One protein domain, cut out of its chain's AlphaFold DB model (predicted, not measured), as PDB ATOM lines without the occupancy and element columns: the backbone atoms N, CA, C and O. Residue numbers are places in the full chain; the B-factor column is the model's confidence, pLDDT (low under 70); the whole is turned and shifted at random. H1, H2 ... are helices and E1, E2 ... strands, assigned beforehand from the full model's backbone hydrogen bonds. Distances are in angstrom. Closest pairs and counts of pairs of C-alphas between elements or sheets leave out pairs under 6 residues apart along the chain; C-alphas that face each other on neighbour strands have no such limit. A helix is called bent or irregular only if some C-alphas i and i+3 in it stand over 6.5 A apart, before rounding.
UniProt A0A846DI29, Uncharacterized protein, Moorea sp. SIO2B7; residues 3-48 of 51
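AT A GLANCE: This is residues 3 to 48 of the 51 residues of an uncharacterized protein of Moorea sp. SIO2B7 (UniProt A0A846DI29). Two small two-stranded ribbons stand as the two arms of an open V, with the space between them empty, and the two helices lie around the region where the arms come together. One arm pairs E1 with E4, so that it holds both the first and the last printed strand; the other arm is the hairpin of E2 and E3, whose turn, residues 19 to 24, sticks out free at its tip. The printed part has 46 residues, with two named helices and four named strands in the order E1, H1, E2, E3, H2, E4, and its class is mixed, helices and strands. Both sheets, E1 - E4 and E2 - E3, are antiparallel. The whole is only just loose, close to compact, with a radius of gyration of the C-alphas of 11.8 A and spans of 30 by 28 by 18 A.

HOW THE PARTS SIT: E1, residues 3 to 6, is the antiparallel neighbour of E4, residues 41 to 47, at 174 degrees between their directions. N 3 and O 46 are 2.8 A apart, within hydrogen-bond range, and so are N 42 and O 5, at 2.8 A. Their facing C-alphas include 4 and 45, 4.7 A apart, and 5 and 42, 5.0 A apart. A tight link of one residue joins E1 to H1, residues 8 to 11. H1 is close to but not clearly touching H2, residues 31 to 39; their closest C-alphas, those of Phe 10 and Phe 37, are 7.9 A apart. E2, residues 16 to 18, and E3, residues 25 to 27, form a hairpin, antiparallel at 139 degrees, with N 17 and O 26 at 2.8 A and N 26 and O 17 at 2.8 A. E1 and E4 are each apart from E2 and E3. H2 is only just apart from E1, at 8.4 A. In H2, 3 of 5 O i to N i+4 pairs are within hydrogen-bond range; H1 is too short for such a pair.

IN THESE COORDINATES: E1 begins at C-alpha 3, (131.458, 181.555, 163.114), and is 10.0 A long. H1, E2 and E3 are short elements of four, three and three residues. H2 runs 14.0 A from C-alpha 31, (141.612, 193.135, 176.717), and is irregular, with C-alphas 32 and 35 7.4 A apart. E4, the longest strand, is 14.9 A long and ends at C-alpha 47, (125.235, 180.011, 164.139).

THE WHOLE: The two C-alphas farthest apart are those of Gly 20 and Gly 43, at 30.1 A, while those of Arg 3 and Ile 48 are 6.7 A apart. The printed part has no cut and no long link. The mean pLDDT of the printed part is 90.5, and no printed residue is under 70.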
ATOM      1  N   ARG A   3     130.372 181.144 164.010       96.00
ATOM      2  CA  ARG A   3     131.458 181.555 163.114       96.00
ATOM      3  C   ARG A   3     131.264 183.008 162.700       96.00
ATOM      4  O   ARG A   3     130.139 183.455 162.510       96.00
ATOM      5  N   PHE A   4     132.360 183.733 162.533       96.06
ATOM      6  CA  PHE A   4     132.363 185.094 162.009       96.06
ATOM      7  C   PHE A   4     133.636 185.338 161.198       96.06
ATOM      8  O   PHE A   4     134.637 184.645 161.387       96.06
ATOM      9  N   ALA A   5     133.581 186.289 160.269       95.12
ATOM     10  CA  ALA A   5     134.737 186.693 159.479       95.12
ATOM     11  C   ALA A   5     135.456 187.869 160.152       95.12
ATOM     12  O   ALA A   5     134.832 188.689 160.822       95.12
ATOM     13  N   LEU A   6     136.769 187.960 159.959       93.38
ATOM     14  CA  LEU A   6     137.617 189.035 160.473       93.38
ATOM     15  C   LEU A   6     138.499 189.577 159.351       93.38
ATOM     16  O   LEU A   6     138.873 188.840 158.434       93.38
ATOM     17  N   ASN A   7     138.875 190.848 159.455       93.00
ATOM     18  CA  ASN A   7     139.942 191.409 158.635       93.00
ATOM     19  C   ASN A   7     141.285 190.740 158.981       93.00
ATOM     20  O   ASN A   7     141.799 190.898 160.088       93.00
ATOM     21  N   SER A   8     141.873 190.009 158.033       88.50
ATOM     22  CA  SER A   8     143.131 189.283 158.244       88.50
ATOM     23  C   SER A   8     144.333 190.201 158.471       88.50
ATOM     24  O   SER A   8     145.264 189.799 159.161       88.50
ATOM     25  N   GLU A   9     144.316 191.432 157.948       89.44
ATOM     26  CA  GLU A   9     145.388 192.411 158.178       89.44
ATOM     27  C   GLU A   9     145.468 192.823 159.651       89.44
ATOM     28  O   GLU A   9     146.563 192.965 160.189       89.44
ATOM     29  N   PHE A  10     144.317 192.942 160.324       86.81
ATOM     30  CA  PHE A  10     144.255 193.249 161.755       86.81
ATOM     31  C   PHE A  10     144.893 192.140 162.602       86.81
ATOM     32  O   PHE A  10     145.535 192.429 163.605       86.81
ATOM     33  N   LEU A  11     144.772 190.886 162.155       85.00
ATOM     34  CA  LEU A  11     145.254 189.702 162.867       85.00
ATOM     35  C   LEU A  11     146.741 189.406 162.668       85.00
ATOM     36  O   LEU A  11     147.294 188.589 163.396       85.00
ATOM     37  N   LYS A  12     147.419 190.046 161.706       83.06
ATOM     38  CA  LYS A  12     148.840 189.768 161.419       83.06
ATOM     39  C   LYS A  12     149.778 190.052 162.593       83.06
ATOM     40  O   LYS A  12     150.889 189.528 162.616       83.06
ATOM     41  N   LYS A  13     149.358 190.906 163.526       81.06
ATOM     42  CA  LYS A  13     150.129 191.268 164.719       81.06
ATOM     43  C   LYS A  13     150.037 190.217 165.831       81.06
ATOM     44  O   LYS A  13     150.920 190.171 166.683       81.06
ATOM     45  N   ASP A  14     149.006 189.374 165.799       80.81
ATOM     46  CA  ASP A  14     148.685 188.427 166.859       80.81
ATOM     47  C   ASP A  14     149.116 187.014 166.452       80.81
ATOM     48  O   ASP A  14     148.800 186.518 165.369       80.81
ATOM     49  N   GLN A  15     149.868 186.340 167.321       79.81
ATOM     50  CA  GLN A  15     150.309 184.972 167.062       79.81
ATOM     51  C   GLN A  15     149.239 183.974 167.497       79.81
ATOM     52  O   GLN A  15     148.793 183.998 168.644       79.81
ATOM     53  N   VAL A  16     148.898 183.048 166.600       86.50
ATOM     54  CA  VAL A  16     148.070 181.887 166.935       86.50
ATOM     55  C   VAL A  16     148.817 181.022 167.944       86.50
ATOM     56  O   VAL A  16     149.933 180.573 167.683       86.50
ATOM     57  N   GLN A  17     148.182 180.784 169.082       85.94
ATOM     58  CA  GLN A  17     148.665 179.906 170.135       85.94
ATOM     59  C   GLN A  17     147.997 178.541 169.997       85.94
ATOM     60  O   GLN A  17     146.843 178.446 169.589       85.94
ATOM     61  N   THR A  18     148.706 177.480 170.364       86.75
ATOM     62  CA  THR A  18     148.101 176.158 170.549       86.75
ATOM     63  C   THR A  18     148.135 175.858 172.038       86.75
ATOM     64  O   THR A  18     149.219 175.693 172.600       86.75
ATOM     65  N   VAL A  19     146.970 175.828 172.680       83.75
ATOM     66  CA  VAL A  19     146.843 175.615 174.127       83.75
ATOM     67  C   VAL A  19     145.954 174.402 174.351       83.75
ATOM     68  O   VAL A  19     144.858 174.320 173.814       83.75
ATOM     69  N   GLY A  20     146.430 173.431 175.131       82.50
ATOM     70  CA  GLY A  20     145.728 172.159 175.299       82.50
ATOM     71  C   GLY A  20     146.071 171.165 174.190       82.50
ATOM     72  O   GLY A  20     147.231 170.763 174.068       82.50
ATOM     73  N   SER A  21     145.075 170.712 173.424       82.12
ATOM     74  CA  SER A  21     145.308 169.737 172.353       82.12
ATOM     75  C   SER A  21     146.016 170.375 171.159       82.12
ATOM     76  O   SER A  21     145.866 171.560 170.882       82.12
ATOM     77  N   ALA A  22     146.731 169.572 170.367       81.88
ATOM     78  CA  ALA A  22     147.414 170.043 169.157       81.88
ATOM     79  C   ALA A  22     146.462 170.631 168.092       81.88
ATOM     80  O   ALA A  22     146.908 171.311 167.166       81.88
ATOM     81  N   ILE A  23     145.161 170.349 168.206       85.75
ATOM     82  CA  ILE A  23     144.112 170.856 167.314       85.75
ATOM     83  C   ILE A  23     143.474 172.160 167.811       85.75
ATOM     84  O   ILE A  23     142.838 172.852 167.015       85.75
ATOM     85  N   ASP A  24     143.667 172.513 169.082       85.06
ATOM     86  CA  ASP A  24     143.032 173.668 169.711       85.06
ATOM     87  C   ASP A  24     143.900 174.904 169.476       85.06
ATOM     88  O   ASP A  24     144.881 175.169 170.173       85.06
ATOM     89  N   LYS A  25     143.562 175.636 168.414       89.38
ATOM     90  CA  LYS A  25     144.228 176.884 168.046       89.38
ATOM     91  C   LYS A  25     143.443 178.067 168.576       89.38
ATOM     92  O   LYS A  25     142.272 178.244 168.243       89.38
ATOM     93  N   GLU A  26     144.124 178.910 169.328       91.00
ATOM     94  CA  GLU A  26     143.568 180.095 169.952       91.00
ATOM     95  C   GLU A  26     144.257 181.354 169.439       91.00
ATOM     96  O   GLU A  26     145.451 181.381 169.147       91.00
ATOM     97  N   LEU A  27     143.480 182.425 169.345       89.94
ATOM     98  CA  LEU A  27     143.973 183.756 169.045       89.94
ATOM     99  C   LEU A  27     143.771 184.614 170.291       89.94
ATOM    100  O   LEU A  27     142.640 184.800 170.738       89.94
ATOM    101  N   TRP A  28     144.865 185.097 170.868       90.62
ATOM    102  CA  TRP A  28     144.831 185.850 172.118       90.62
ATOM    103  C   TRP A  28     144.912 187.341 171.819       90.62
ATOM    104  O   TRP A  28     145.918 187.812 171.300       90.62
ATOM    105  N   ILE A  29     143.846 188.068 172.154       90.06
ATOM    106  CA  ILE A  29     143.742 189.515 171.953       90.06
ATOM    107  C   ILE A  29     143.816 190.208 173.318       90.06
ATOM    108  O   ILE A  29     143.068 189.817 174.223       90.06
ATOM    109  N   PRO A  30     144.667 191.236 173.491       92.00
ATOM    110  CA  PRO A  30     144.686 192.033 174.712       92.00
ATOM    111  C   PRO A  30     143.309 192.632 175.018       92.00
ATOM    112  O   PRO A  30     142.593 193.087 174.122       92.00
ATOM    113  N   ALA A  31     142.934 192.671 176.297       94.62
ATOM    114  CA  ALA A  31     141.612 193.135 176.717       94.62
ATOM    115  C   ALA A  31     141.340 194.593 176.296       94.62
ATOM    116  O   ALA A  31     140.215 194.960 175.944       94.62
ATOM    117  N   GLU A  32     142.383 195.420 176.277       94.62
ATOM    118  CA  GLU A  32     142.355 196.824 175.870       94.62
ATOM    119  C   GLU A  32     141.990 196.995 174.387       94.62
ATOM    120  O   GLU A  32     141.418 198.016 173.993       94.62
ATOM    121  N   GLU A  33     142.260 195.983 173.560       92.69
ATOM    122  CA  GLU A  33     142.031 196.011 172.117       92.69
ATOM    123  C   GLU A  33     140.682 195.415 171.693       92.69
ATOM    124  O   GLU A  33     140.312 195.515 170.522       92.69
ATOM    125  N   LEU A  34     139.888 194.868 172.623       93.19
ATOM    126  CA  LEU A  34     138.605 194.213 172.317       93.19
ATOM    127  C   LEU A  34     137.646 195.092 171.503       93.19
ATOM    128  O   LEU A  34     136.927 194.608 170.628       93.19
ATOM    129  N   LYS A  35     137.639 196.407 171.757       95.19
ATOM    130  CA  LYS A  35     136.820 197.349 170.980       95.19
ATOM    131  C   LYS A  35     137.255 197.424 169.517       95.19
ATOM    132  O   LYS A  35     136.395 197.545 168.651       95.19
ATOM    133  N   GLU A  36     138.557 197.400 169.250       94.00
ATOM    134  CA  GLU A  36     139.097 197.410 167.886       94.00
ATOM    135  C   GLU A  36     138.903 196.049 167.217       94.00
ATOM    136  O   GLU A  36     138.456 195.994 166.074       94.00
ATOM    137  N   PHE A  37     139.114 194.953 167.947       93.75
ATOM    138  CA  PHE A  37     138.809 193.605 167.467       93.75
ATOM    139  C   PHE A  37     137.358 193.493 166.974       93.75
ATOM    140  O   PHE A  37     137.121 193.095 165.835       93.75
ATOM    141  N   ASN A  38     136.389 193.943 167.779       94.25
ATOM    142  CA  ASN A  38     134.972 193.895 167.407       94.25
ATOM    143  C   ASN A  38     134.650 194.741 166.165       94.25
ATOM    144  O   ASN A  38     133.763 194.378 165.398       94.25
ATOM    145  N   ARG A  39     135.373 195.849 165.936       95.00
ATOM    146  CA  ARG A  39     135.224 196.662 164.714       95.00
ATOM    147  C   ARG A  39     135.741 195.954 163.462       95.00
ATOM    148  O   ARG A  39     135.284 196.270 162.370       95.00
ATOM    149  N   ASN A  40     136.672 195.015 163.616       94.88
ATOM    150  CA  ASN A  40     137.256 194.260 162.511       94.88
ATOM    151  C   ASN A  40     136.465 192.989 162.161       94.88
ATOM    152  O   ASN A  40     136.844 192.294 161.214       94.88
ATOM    153  N   ILE A  41     135.372 192.690 162.879       95.19
ATOM    154  CA  ILE A  41     134.429 191.627 162.505       95.19
ATOM    155  C   ILE A  41     133.680 192.055 161.243       95.19
ATOM    156  O   ILE A  41     133.056 193.112 161.183       95.19
ATOM    157  N   LEU A  42     133.746 191.207 160.222       95.88
ATOM    158  CA  LEU A  42     133.154 191.442 158.916       95.88
ATOM    159  C   LEU A  42     131.835 190.680 158.795       95.88
ATOM    160  O   LEU A  42     131.768 189.472 159.022       95.88
ATOM    161  N   GLY A  43     130.788 191.381 158.365       95.06
ATOM    162  CA  GLY A  43     129.484 190.776 158.119       95.06
ATOM    163  C   GLY A  43     128.767 190.358 159.405       95.06
ATOM    164  O   GLY A  43     128.748 191.096 160.388       95.06
ATOM    165  N   LYS A  44     128.099 189.203 159.365       95.62
ATOM    166  CA  LYS A  44     127.275 188.692 160.468       95.62
ATOM    167  C   LYS A  44     128.004 187.583 161.222       95.62
ATOM    168  O   LYS A  44     128.814 186.859 160.651       95.62
ATOM    169  N   ILE A  45     127.648 187.423 162.493       96.69
ATOM    170  CA  ILE A  45     127.970 186.220 163.259       96.69
ATOM    171  C   ILE A  45     126.918 185.165 162.911       96.69
ATOM    172  O   ILE A  45     125.718 185.409 163.038       96.69
ATOM    173  N   GLU A  46     127.372 184.009 162.446       97.50
ATOM    174  CA  GLU A  46     126.533 182.896 162.012       97.50
ATOM    175  C   GLU A  46     126.522 181.804 163.078       97.50
ATOM    176  O   GLU A  46     127.577 181.410 163.581       97.50
ATOM    177  N   VAL A  47     125.345 181.264 163.386       96.62
ATOM    178  CA  VAL A  47     125.235 180.011 164.139       96.62
ATOM    179  C   VAL A  47     125.369 178.862 163.147       96.62
ATOM    180  O   VAL A  47     124.584 178.756 162.209       96.62
ATOM    181  N   ILE A  48     126.387 178.021 163.331       96.75
ATOM    182  CA  ILE A  48     126.676 176.894 162.427       96.75
ATOM    183  C   ILE A  48     126.330 175.531 163.036       96.75
ATOM    184  O   ILE A  48     126.305 174.537 162.320       96.75
TER     185      ILE A  48